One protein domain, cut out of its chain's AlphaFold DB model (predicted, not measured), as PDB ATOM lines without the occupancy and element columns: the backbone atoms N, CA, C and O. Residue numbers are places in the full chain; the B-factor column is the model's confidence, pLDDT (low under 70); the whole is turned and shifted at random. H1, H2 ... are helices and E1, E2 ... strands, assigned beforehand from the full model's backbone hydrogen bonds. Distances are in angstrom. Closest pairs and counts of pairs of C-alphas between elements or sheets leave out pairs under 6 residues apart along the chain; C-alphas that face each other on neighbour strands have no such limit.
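AT A GLANCE: This is residues 66 to 152 of the 152 residues of the protein "Putative conjugative transfer protein TraA" of Orientia tsutsugamushi (strain Ikeda) (UniProt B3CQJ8). One long helix, H4, sticks out with residues 130 to 149 from a small body holding a two-stranded hairpin, E1 and E2, and three short helices, H1, H2 and H3. The 87 printed residues, mostly helix in class, run H1 H2 H3 E1 E2 H4. They are only just extended, close to loose, with a radius of gyration of the C-alphas of 18.3 A and spans of 68 by 28 by 18 A.

HOW THE PARTS SIT: Start at the antiparallel hairpin of E1, residues 109 to 113, and E2, residues 119 to 125; N 110 and O 124 are within hydrogen-bond range, 2.8 A. H2, residues 80 to 86, touches H1, residues 66 to 74, about perpendicular at 79 degrees; their closest C-alphas, Ile 67 and Ala 86, are 6.9 A apart. H2 also touches H3, residues 93 to 104, at a steep tilt of 58 degrees, opposite ways; their closest C-alphas, Val 83 and Val 100, are 6.2 A apart. H4, residues 126 to 149, touches no helix. Every O i to N i+4 pair is within hydrogen-bond range in H2, H3 and H4; in H1, 4 of 5.

IN THESE COORDINATES: Find C-alpha 66, where H1 begins, at (93.838, 119.178, 80.521). From C-alpha 126 at (105.544, 114.280, 72.503), H4 runs 34.9 A to C-alpha 149.

THE WHOLE: The C-alphas farthest apart, Asp 92 and Val 152, are 67.9 A apart. The printed part has no cut and no long link; residues 151 to 152 have pLDDT under 70.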
ATOM      1  N   VAL A  66      94.817 118.217  81.048       90.31
ATOM      2  CA  VAL A  66      93.838 119.178  80.521       90.31
ATOM      3  C   VAL A  66      94.489 120.531  80.235       90.31
ATOM      4  O   VAL A  66      94.227 121.138  79.196       90.31
ATOM      5  N   ILE A  67      95.355 121.004  81.137       90.81
ATOM      6  CA  ILE A  67      96.104 122.255  80.944       90.81
ATOM      7  C   ILE A  67      97.008 122.139  79.714       90.81
ATOM      8  O   ILE A  67      97.031 123.032  78.867       90.81
ATOM      9  N   THR A  68      97.727 121.023  79.599       92.69
ATOM     10  CA  THR A  68      98.626 120.762  78.471       92.69
ATOM     11  C   THR A  68      97.854 120.732  77.151       92.69
ATOM     12  O   THR A  68      98.261 121.378  76.183       92.69
ATOM     13  N   ASP A  69      96.707 120.056  77.110       91.69
ATOM     14  CA  ASP A  69      95.851 119.977  75.926       91.69
ATOM     15  C   ASP A  69      95.267 121.354  75.546       91.69
ATOM     16  O   ASP A  69      95.238 121.705  74.365       91.69
ATOM     17  N   SER A  70      94.876 122.181  76.527       89.12
ATOM     18  CA  SER A  70      94.400 123.556  76.280       89.12
ATOM     19  C   SER A  70      95.475 124.421  75.625       89.12
ATOM     20  O   SER A  70      95.239 125.071  74.602       89.12
ATOM     21  N   ILE A  71      96.693 124.391  76.173       91.75
ATOM     22  CA  ILE A  71      97.816 125.177  75.652       91.75
ATOM     23  C   ILE A  71      98.189 124.695  74.247       91.75
ATOM     24  O   ILE A  71      98.343 125.506  73.328       91.75
ATOM     25  N   THR A  72      98.296 123.377  74.063       92.81
ATOM     26  CA  THR A  72      98.729 122.776  72.793       92.81
ATOM     27  C   THR A  72      97.712 122.913  71.672       92.81
ATOM     28  O   THR A  72      98.109 122.976  70.508       92.81
ATOM     29  N   HIS A  73      96.426 123.061  71.999       90.25
ATOM     30  CA  HIS A  73      95.387 123.357  71.018       90.25
ATOM     31  C   HIS A  73      95.675 124.644  70.228       90.25
ATOM     32  O   HIS A  73      95.420 124.706  69.025       90.25
ATOM     33  N   TYR A  74      96.234 125.663  70.888       86.62
ATOM     34  CA  TYR A  74      96.533 126.956  70.266       86.62
ATOM     35  C   TYR A  74      98.018 127.161  69.955       86.62
ATOM     36  O   TYR A  74      98.353 127.995  69.109       86.62
ATOM     37  N   LYS A  75      98.918 126.448  70.643       92.31
ATOM     38  CA  LYS A  75     100.369 126.639  70.541       92.31
ATOM     39  C   LYS A  75     101.122 125.312  70.528       92.31
ATOM     40  O   LYS A  75     101.220 124.634  71.540       92.31
ATOM     41  N   SER A  76     101.782 125.005  69.416       93.69
ATOM     42  CA  SER A  76     102.667 123.830  69.314       93.69
ATOM     43  C   SER A  76     103.950 123.954  70.153       93.69
ATOM     44  O   SER A  76     104.562 122.948  70.503       93.69
ATOM     45  N   ILE A  77     104.357 125.187  70.469       95.44
ATOM     46  CA  ILE A  77     105.511 125.520  71.311       95.44
ATOM     47  C   ILE A  77     105.066 126.579  72.316       95.44
ATOM     48  O   ILE A  77     104.431 127.568  71.938       95.44
ATOM     49  N   PHE A  78     105.406 126.394  73.585       95.25
ATOM     50  CA  PHE A  78     104.978 127.275  74.667       95.25
ATOM     51  C   PHE A  78     106.071 127.454  75.723       95.25
ATOM     52  O   PHE A  78     107.099 126.782  75.713       95.25
ATOM     53  N   THR A  79     105.867 128.407  76.623       95.50
ATOM     54  CA  THR A  79     106.786 128.741  77.718       95.50
ATOM     55  C   THR A  79     106.166 128.415  79.072       95.50
ATOM     56  O   THR A  79     104.951 128.260  79.191       95.50
ATOM     57  N   LYS A  80     106.974 128.410  80.138       94.62
ATOM     58  CA  LYS A  80     106.455 128.334  81.516       94.62
ATOM     59  C   LYS A  80     105.404 129.416  81.808       94.62
ATOM     60  O   LYS A  80     104.412 129.138  82.473       94.62
ATOM     61  N   GLN A  81     105.593 130.623  81.276       91.75
ATOM     62  CA  GLN A  81     104.653 131.729  81.465       91.75
ATOM     63  C   GLN A  81     103.285 131.439  80.830       91.75
ATOM     64  O   GLN A  81     102.264 131.903  81.327       91.75
ATOM     65  N   ASP A  82     103.245 130.673  79.738       91.44
ATOM     66  CA  ASP A  82     101.981 130.251  79.134       91.44
ATOM     67  C   ASP A  82     101.223 129.285  80.052       91.44
ATOM     68  O   ASP A  82     100.014 129.433  80.216       91.44
ATOM     69  N   VAL A  83     101.937 128.373  80.723       91.75
ATOM     70  CA  VAL A  83     101.349 127.487  81.740       91.75
ATOM     71  C   VAL A  83     100.813 128.301  82.911       91.75
ATOM     72  O   VAL A  83      99.659 128.136  83.286       91.75
ATOM     73  N   GLU A  84     101.603 129.235  83.447       91.75
ATOM     74  CA  GLU A  84     101.186 130.126  84.542       91.75
ATOM     75  C   GLU A  84      99.949 130.964  84.182       91.75
ATOM     76  O   GLU A  84      99.085 131.190  85.032       91.75
ATOM     77  N   LYS A  85      99.841 131.404  82.920       88.50
ATOM     78  CA  LYS A  85      98.667 132.121  82.411       88.50
ATOM     79  C   LYS A  85      97.424 131.230  82.381       88.50
ATOM     80  O   LYS A  85      96.362 131.716  82.764       88.50
ATOM     81  N   ALA A  86      97.556 129.958  82.005       86.81
ATOM     82  CA  ALA A  86      96.427 129.028  81.936       86.81
ATOM     83  C   ALA A  86      95.802 128.735  83.312       86.81
ATOM     84  O   ALA A  86      94.593 128.575  83.457       86.81
ATOM     85  N   VAL A  87      96.622 128.739  84.364       88.88
ATOM     86  CA  VAL A  87      96.175 128.512  85.749       88.88
ATOM     87  C   VAL A  87      95.963 129.803  86.544       88.88
ATOM     88  O   VAL A  87      95.756 129.767  87.759       88.88
ATOM     89  N   LYS A  88      96.016 130.973  85.899       85.88
ATOM     90  CA  LYS A  88      95.942 132.274  86.582       85.88
ATOM     91  C   LYS A  88      94.656 132.445  87.393       85.88
ATOM     92  O   LYS A  88      94.705 133.023  88.479       85.88
ATOM     93  N   ASP A  89      93.537 131.958  86.866       82.50
ATOM     94  CA  ASP A  89      92.214 132.144  87.466       82.50
ATOM     95  C   ASP A  89      91.983 131.237  88.698       82.50
ATOM     96  O   ASP A  89      90.983 131.399  89.397       82.50
ATOM     97  N   ILE A  90      92.914 130.322  89.012       85.50
ATOM     98  CA  ILE A  90      92.884 129.517  90.239       85.50
ATOM     99  C   ILE A  90      93.216 130.419  91.444       85.50
ATOM    100  O   ILE A  90      94.270 131.066  91.458       85.50
ATOM    101  N   PRO A  91      92.346 130.473  92.474       83.88
ATOM    102  CA  PRO A  91      92.518 131.386  93.602       83.88
ATOM    103  C   PRO A  91      93.672 130.993  94.535       83.88
ATOM    104  O   PRO A  91      94.329 131.873  95.089       83.88
ATOM    105  N   ASP A  92      93.931 129.695  94.714       89.19
ATOM    106  CA  ASP A  92      95.009 129.215  95.578       89.19
ATOM    107  C   ASP A  92      96.374 129.296  94.874       89.19
ATOM    108  O   ASP A  92      96.633 128.629  93.868       89.19
ATOM    109  N   LEU A  93      97.261 130.118  95.440       89.31
ATOM    110  CA  LEU A  93      98.637 130.302  94.984       89.31
ATOM    111  C   LEU A  93      99.439 129.002  95.043       89.31
ATOM    112  O   LEU A  93     100.181 128.712  94.107       89.31
ATOM    113  N   THR A  94      99.282 128.220  96.111       90.44
ATOM    114  CA  THR A  94     100.070 127.001  96.308       90.44
ATOM    115  C   THR A  94      99.619 125.907  95.348       90.44
ATOM    116  O   THR A  94     100.465 125.311  94.679       90.44
ATOM    117  N   ALA A  95      98.308 125.688  95.195       88.75
ATOM    118  CA  ALA A  95      97.780 124.768  94.187       88.75
ATOM    119  C   ALA A  95      98.212 125.153  92.764       88.75
ATOM    120  O   ALA A  95      98.583 124.285  91.975       88.75
ATOM    121  N   ARG A  96      98.230 126.453  92.441       90.69
ATOM    122  CA  ARG A  96      98.714 126.941  91.144       90.69
ATOM    123  C   ARG A  96     100.172 126.565  90.899       90.69
ATOM    124  O   ARG A  96     100.490 126.031  89.840       90.69
ATOM    125  N   GLU A  97     101.059 126.840  91.850       91.25
ATOM    126  CA  GLU A  97     102.481 126.510  91.710       91.25
ATOM    127  C   GLU A  97     102.706 125.001  91.571       91.25
ATOM    128  O   GLU A  97     103.506 124.571  90.736       91.25
ATOM    129  N   GLN A  98     101.959 124.197  92.332       91.94
ATOM    130  CA  GLN A  98     101.993 122.739  92.230       91.94
ATOM    131  C   GLN A  98     101.535 122.251  90.853       91.94
ATOM    132  O   GLN A  98     102.220 121.427  90.254       91.94
ATOM    133  N   LEU A  99     100.437 122.787  90.313       92.12
ATOM    134  CA  LEU A  99      99.952 122.437  88.975       92.12
ATOM    135  C   LEU A  99     100.957 122.816  87.884       92.12
ATOM    136  O   LEU A  99     101.230 122.007  87.002       92.12
ATOM    137  N   VAL A 100     101.571 124.002  87.962       94.12
ATOM    138  CA  VAL A 100     102.621 124.405  87.010       94.12
ATOM    139  C   VAL A 100     103.792 123.425  87.053       94.12
ATOM    140  O   VAL A 100     104.284 123.006  86.006       94.12
ATOM    141  N   GLN A 101     104.235 123.030  88.250       94.12
ATOM    142  CA  GLN A 101     105.303 122.040  88.391       94.12
ATOM    143  C   GLN A 101     104.894 120.668  87.850       94.12
ATOM    144  O   GLN A 101     105.701 120.031  87.177       94.12
ATOM    145  N   GLN A 102     103.660 120.224  88.097       93.94
ATOM    146  CA  GLN A 102     103.141 118.955  87.582       93.94
ATOM    147  C   GLN A 102     103.098 118.935  86.053       93.94
ATOM    148  O   GLN A 102     103.550 117.962  85.455       93.94
ATOM    149  N   VAL A 103     102.633 120.018  85.423       93.69
ATOM    150  CA  VAL A 103     102.622 120.158  83.960       93.69
ATOM    151  C   VAL A 103     104.042 120.065  83.408       93.69
ATOM    152  O   VAL A 103     104.314 119.229  82.554       93.69
ATOM    153  N   LEU A 104     104.973 120.873  83.925       94.25
ATOM    154  CA  LEU A 104     106.348 120.912  83.411       94.25
ATOM    155  C   LEU A 104     107.151 119.636  83.698       94.25
ATOM    156  O   LEU A 104     108.096 119.345  82.972       94.25
ATOM    157  N   SER A 105     106.786 118.884  84.738       93.50
ATOM    158  CA  SER A 105     107.430 117.609  85.087       93.50
ATOM    159  C   SER A 105     106.754 116.402  84.432       93.50
ATOM    160  O   SER A 105     107.172 115.266  84.664       93.50
ATOM    161  N   SER A 106     105.691 116.619  83.651       94.31
ATOM    162  CA  SER A 106     104.984 115.545  82.965       94.31
ATOM    163  C   SER A 106     105.883 114.899  81.916       94.31
ATOM    164  O   SER A 106     106.592 115.568  81.166       94.31
ATOM    165  N   ASN A 107     105.799 113.574  81.811       93.44
ATOM    166  CA  ASN A 107     106.500 112.802  80.789       93.44
ATOM    167  C   ASN A 107     106.055 113.149  79.359       93.44
ATOM    168  O   ASN A 107     106.754 112.788  78.417       93.44
ATOM    169  N   ARG A 108     104.909 113.821  79.186       94.62
ATOM    170  CA  ARG A 108     104.410 114.297  77.889       94.62
ATOM    171  C   ARG A 108     105.154 115.534  77.389       94.62
ATOM    172  O   ARG A 108     105.137 115.787  76.184       94.62
ATOM    173  N   ILE A 109     105.786 116.295  78.284       95.81
ATOM    174  CA  ILE A 109     106.481 117.539  77.952       95.81
ATOM    175  C   ILE A 109     107.923 117.260  77.534       95.81
ATOM    176  O   ILE A 109     108.636 116.465  78.141       95.81
ATOM    177  N   LEU A 110     108.356 117.961  76.492       95.12
ATOM    178  CA  LEU A 110     109.724 117.971  76.004       95.12
ATOM    179  C   LEU A 110     110.270 119.395  76.098       95.12
ATOM    180  O   LEU A 110     109.705 120.319  75.508       95.12
ATOM    181  N   GLU A 111     111.376 119.569  76.817       95.25
ATOM    182  CA  GLU A 111     112.142 120.814  76.787       95.25
ATOM    183  C   GLU A 111     112.915 120.911  75.467       95.25
ATOM    184  O   GLU A 111     113.509 119.938  74.993       95.25
ATOM    185  N   LEU A 112     112.876 122.091  74.853       94.38
ATOM    186  CA  LEU A 112     113.586 122.375  73.617       94.38
ATOM    187  C   LEU A 112     114.948 122.996  73.925       94.38
ATOM    188  O   LEU A 112     115.070 123.884  74.775       94.38
ATOM    189  N   TYR A 113     115.956 122.585  73.164       95.00
ATOM    190  CA  TYR A 113     117.325 123.078  73.273       95.00
ATOM    191  C   TYR A 113     117.761 123.712  71.956       95.00
ATOM    192  O   TYR A 113     117.253 123.375  70.884       95.00
ATOM    193  N   HIS A 114     118.691 124.650  72.055       93.56
ATOM    194  CA  HIS A 114     119.416 125.200  70.922       93.56
ATOM    195  C   HIS A 114     120.442 124.186  70.387       93.56
ATOM    196  O   HIS A 114     120.742 123.179  71.031       93.56
ATOM    197  N   ASP A 115     120.991 124.449  69.199       92.44
ATOM    198  CA  ASP A 115     121.959 123.554  68.544       92.44
ATOM    199  C   ASP A 115     123.270 123.403  69.341       92.44
ATOM    200  O   ASP A 115     123.981 122.409  69.196       92.44
ATOM    201  N   ASP A 116     123.588 124.382  70.191       92.81
ATOM    202  CA  ASP A 116     124.715 124.373  71.130       92.81
ATOM    203  C   ASP A 116     124.424 123.599  72.432       92.81
ATOM    204  O   ASP A 116     125.320 123.424  73.258       92.81
ATOM    205  N   GLY A 117     123.199 123.091  72.597       89.44
ATOM    206  CA  GLY A 117     122.741 122.365  73.779       89.44
ATOM    207  C   GLY A 117     122.189 123.254  74.896       89.44
ATOM    208  O   GLY A 117     121.774 122.723  75.926       89.44
ATOM    209  N   GLU A 118     122.144 124.576  74.716       92.75
ATOM    210  CA  GLU A 118     121.577 125.489  75.710       92.75
ATOM    211  C   GLU A 118     120.048 125.380  75.769       92.75
ATOM    212  O   GLU A 118     119.373 125.202  74.749       92.75
ATOM    213  N   SER A 119     119.471 125.510  76.971       90.75
ATOM    214  CA  SER A 119     118.010 125.499  77.133       90.75
ATOM    215  C   SER A 119     117.398 126.701  76.424       90.75
ATOM    216  O   SER A 119     117.711 127.859  76.718       90.75
ATOM    217  N   SER A 120     116.453 126.424  75.531       91.94
ATOM    218  CA  SER A 120     115.714 127.475  74.833       91.94
ATOM    219  C   SER A 120     114.608 128.094  75.692       91.94
ATOM    220  O   SER A 120     114.017 129.101  75.301       91.94
ATOM    221  N   LYS A 121     114.319 127.506  76.867       94.00
ATOM    222  CA  LYS A 121     113.182 127.832  77.754       94.00
ATOM    223  C   LYS A 121     111.802 127.602  77.126       94.00
ATOM    224  O   LYS A 121     110.785 127.977  77.721       94.00
ATOM    225  N   TYR A 122     111.766 127.011  75.938       95.44
ATOM    226  CA  TYR A 122     110.550 126.591  75.270       95.44
ATOM    227  C   TYR A 122     110.298 125.109  75.503       95.44
ATOM    228  O   TYR A 122     111.216 124.306  75.662       95.44
ATOM    229  N   PHE A 123     109.022 124.763  75.470       96.25
ATOM    230  CA  PHE A 123     108.518 123.421  75.661       96.25
ATOM    231  C   PHE A 123     107.595 123.060  74.502       96.25
ATOM    232  O   PHE A 123     106.938 123.920  73.908       96.25
ATOM    233  N   THR A 124     107.541 121.776  74.188       96.25
ATOM    234  CA  THR A 124     106.551 121.179  73.290       96.25
ATOM    235  C   THR A 124     106.069 119.863  73.895       96.25
ATOM    236  O   THR A 124     106.501 119.489  74.987       96.25
ATOM    237  N   THR A 125     105.184 119.147  73.207       97.00
ATOM    238  CA  THR A 125     104.742 117.823  73.647       97.00
ATOM    239  C   THR A 125     105.208 116.714  72.720       97.00
ATOM    240  O   THR A 125     105.535 116.927  71.547       97.00
ATOM    241  N   ILE A 126     105.224 115.493  73.256       96.25
ATOM    242  CA  ILE A 126     105.544 114.280  72.503       96.25
ATOM    243  C   ILE A 126     104.615 114.117  71.293       96.25
ATOM    244  O   ILE A 126     105.065 113.697  70.229       96.25
ATOM    245  N   GLU A 127     103.333 114.455  71.418       95.00
ATOM    246  CA  GLU A 127     102.353 114.336  70.336       95.00
ATOM    247  C   GLU A 127     102.703 115.254  69.162       95.00
ATOM    248  O   GLU A 127     102.777 114.782  68.025       95.00
ATOM    249  N   VAL A 128     103.004 116.530  69.438       96.19
ATOM    250  CA  VAL A 128     103.463 117.483  68.416       96.19
ATOM    251  C   VAL A 128     104.740 116.965  67.762       96.19
ATOM    252  O   VAL A 128     104.826 116.882  66.535       96.19
ATOM    253  N   ARG A 129     105.712 116.520  68.568       95.62
ATOM    254  CA  ARG A 129     106.993 116.024  68.056       95.62
ATOM    255  C   ARG A 129     106.847 114.786  67.170       95.62
ATOM    256  O   ARG A 129     107.555 114.634  66.167       95.62
ATOM    257  N   ASN A 130     105.926 113.894  67.522       96.12
ATOM    258  CA  ASN A 130     105.616 112.705  66.740       96.12
ATOM    259  C   ASN A 130     105.000 113.067  65.385       96.12
ATOM    260  O   ASN A 130     105.398 112.491  64.369       96.12
ATOM    261  N   GLU A 131     104.070 114.022  65.349       95.25
ATOM    262  CA  GLU A 131     103.475 114.501  64.098       95.25
ATOM    263  C   GLU A 131     104.508 115.193  63.199       95.25
ATOM    264  O   GLU A 131     104.618 114.855  62.019       95.25
ATOM    265  N   GLU A 132     105.363 116.058  63.749       94.69
ATOM    266  CA  GLU A 132     106.471 116.669  62.999       94.69
ATOM    267  C   GLU A 132     107.391 115.613  62.372       94.69
ATOM    268  O   GLU A 132     107.728 115.677  61.187       94.69
ATOM    269  N   THR A 133     107.759 114.592  63.148       95.62
ATOM    270  CA  THR A 133     108.622 113.502  62.677       95.62
ATOM    271  C   THR A 133     107.958 112.713  61.544       95.62
ATOM    272  O   THR A 133     108.618 112.347  60.563       95.62
ATOM    273  N   ARG A 134     106.641 112.473  61.628       96.19
ATOM    274  CA  ARG A 134     105.864 111.828  60.554       96.19
ATOM    275  C   ARG A 134     105.878 112.666  59.279       96.19
ATOM    276  O   ARG A 134     106.121 112.105  58.208       96.19
ATOM    277  N   ILE A 135     105.671 113.978  59.394       95.62
ATOM    278  CA  ILE A 135     105.683 114.915  58.265       95.62
ATOM    279  C   ILE A 135     107.062 114.935  57.598       95.62
ATOM    280  O   ILE A 135     107.154 114.772  56.380       95.62
ATOM    281  N   ILE A 136     108.144 115.048  58.374       95.56
ATOM    282  CA  ILE A 136     109.514 115.037  57.837       95.56
ATOM    283  C   ILE A 136     109.776 113.731  57.086       95.56
ATOM    284  O   ILE A 136     110.229 113.753  55.937       95.56
ATOM    285  N   ARG A 137     109.439 112.581  57.680       94.25
ATOM    286  CA  ARG A 137     109.607 111.272  57.032       94.25
ATOM    287  C   ARG A 137     108.846 111.196  55.708       94.25
ATOM    288  O   ARG A 137     109.385 110.702  54.715       94.25
ATOM    289  N   PHE A 138     107.618 111.705  55.679       95.75
ATOM    290  CA  PHE A 138     106.799 111.750  54.472       95.75
ATOM    291  C   PHE A 138     107.446 112.608  53.373       95.75
ATOM    292  O   PHE A 138     107.623 112.132  52.251       95.75
ATOM    293  N   ILE A 139     107.905 113.818  53.709       94.94
ATOM    294  CA  ILE A 139     108.609 114.716  52.777       94.94
ATOM    295  C   ILE A 139     109.877 114.053  52.228       94.94
ATOM    296  O   ILE A 139     110.109 114.056  51.019       94.94
ATOM    297  N   THR A 140     110.676 113.434  53.100       94.19
ATOM    298  CA  THR A 140     111.927 112.765  52.705       94.19
ATOM    299  C   THR A 140     111.658 111.620  51.723       94.19
ATOM    300  O   THR A 140     112.398 111.425  50.754       94.19
ATOM    301  N   THR A 141     110.556 110.892  51.935       94.31
ATOM    302  CA  THR A 141     110.116 109.800  51.057       94.31
ATOM    303  C   THR A 141     109.735 110.328  49.672       94.31
ATOM    304  O   THR A 141     110.249 109.836  48.667       94.31
ATOM    305  N   ILE A 142     108.905 111.375  49.606       93.69
ATOM    306  CA  ILE A 142     108.499 112.005  48.339       93.69
ATOM    307  C   ILE A 142     109.708 112.543  47.575       93.69
ATOM    308  O   ILE A 142     109.850 112.286  46.380       93.69
ATOM    309  N   PHE A 143     110.599 113.263  48.258       93.50
ATOM    310  CA  PHE A 143     111.786 113.843  47.634       93.50
ATOM    311  C   PHE A 143     112.687 112.770  47.010       93.50
ATOM    312  O   PHE A 143     113.199 112.942  45.903       93.50
ATOM    313  N   THR A 144     112.833 111.631  47.689       92.81
ATOM    314  CA  THR A 144     113.605 110.491  47.185       92.81
ATOM    315  C   THR A 144     112.982 109.910  45.916       92.81
ATOM    316  O   THR A 144     113.696 109.698  44.937       92.81
ATOM    317  N   ILE A 145     111.659 109.715  45.890       92.06
ATOM    318  CA  ILE A 145     110.934 109.213  44.711       92.06
ATOM    319  C   ILE A 145     111.086 110.179  43.528       92.06
ATOM    320  O   ILE A 145     111.454 109.756  42.432       92.06
ATOM    321  N   LEU A 146     110.874 111.481  43.746       91.38
ATOM    322  CA  LEU A 146     111.015 112.500  42.700       91.38
ATOM    323  C   LEU A 146     112.430 112.538  42.114       91.38
ATOM    324  O   LEU A 146     112.584 112.678  40.905       91.38
ATOM    325  N   LYS A 147     113.462 112.367  42.949       89.12
ATOM    326  CA  LYS A 147     114.866 112.318  42.513       89.12
ATOM    327  C   LYS A 147     115.194 111.083  41.667       89.12
ATOM    328  O   LYS A 147     116.110 111.140  40.851       89.12
ATOM    329  N   VAL A 148     114.495 109.968  41.882       90.06
ATOM    330  CA  VAL A 148     114.622 108.767  41.040       90.06
ATOM    331  C   VAL A 148     113.939 108.998  39.695       90.06
ATOM    332  O   VAL A 148     114.547 108.726  38.667       90.06
ATOM    333  N   ILE A 149     112.725 109.558  39.699       88.38
ATOM    334  CA  ILE A 149     111.966 109.844  38.472       88.38
ATOM    335  C   ILE A 149     112.679 110.889  37.604       88.38
ATOM    336  O   ILE A 149     112.729 110.721  36.397       88.38
ATOM    337  N   SER A 150     113.274 111.934  38.188       80.69
ATOM    338  CA  SER A 150     113.958 112.996  37.428       80.69
ATOM    339  C   SER A 150     115.324 112.608  36.852       80.69
ATOM    340  O   SER A 150     115.919 113.391  36.113       80.69
ATOM    341  N   LYS A 151     115.850 111.433  37.214       69.94
ATOM    342  CA  LYS A 151     117.085 110.866  36.651       69.94
ATOM    343  C   LYS A 151     116.838 109.920  35.468       69.94
ATOM    344  O   LYS A 151     117.818 109.431  34.906       69.94
ATOM    345  N   VAL A 152     115.576 109.656  35.128       53.75
ATOM    346  CA  VAL A 152     115.124 108.885  33.955       53.75
ATOM    347  C   VAL A 152     114.615 109.860  32.902       53.75
ATOM    348  O   VAL A 152     114.947 109.644  31.719       53.75
TER     349      VAL A 152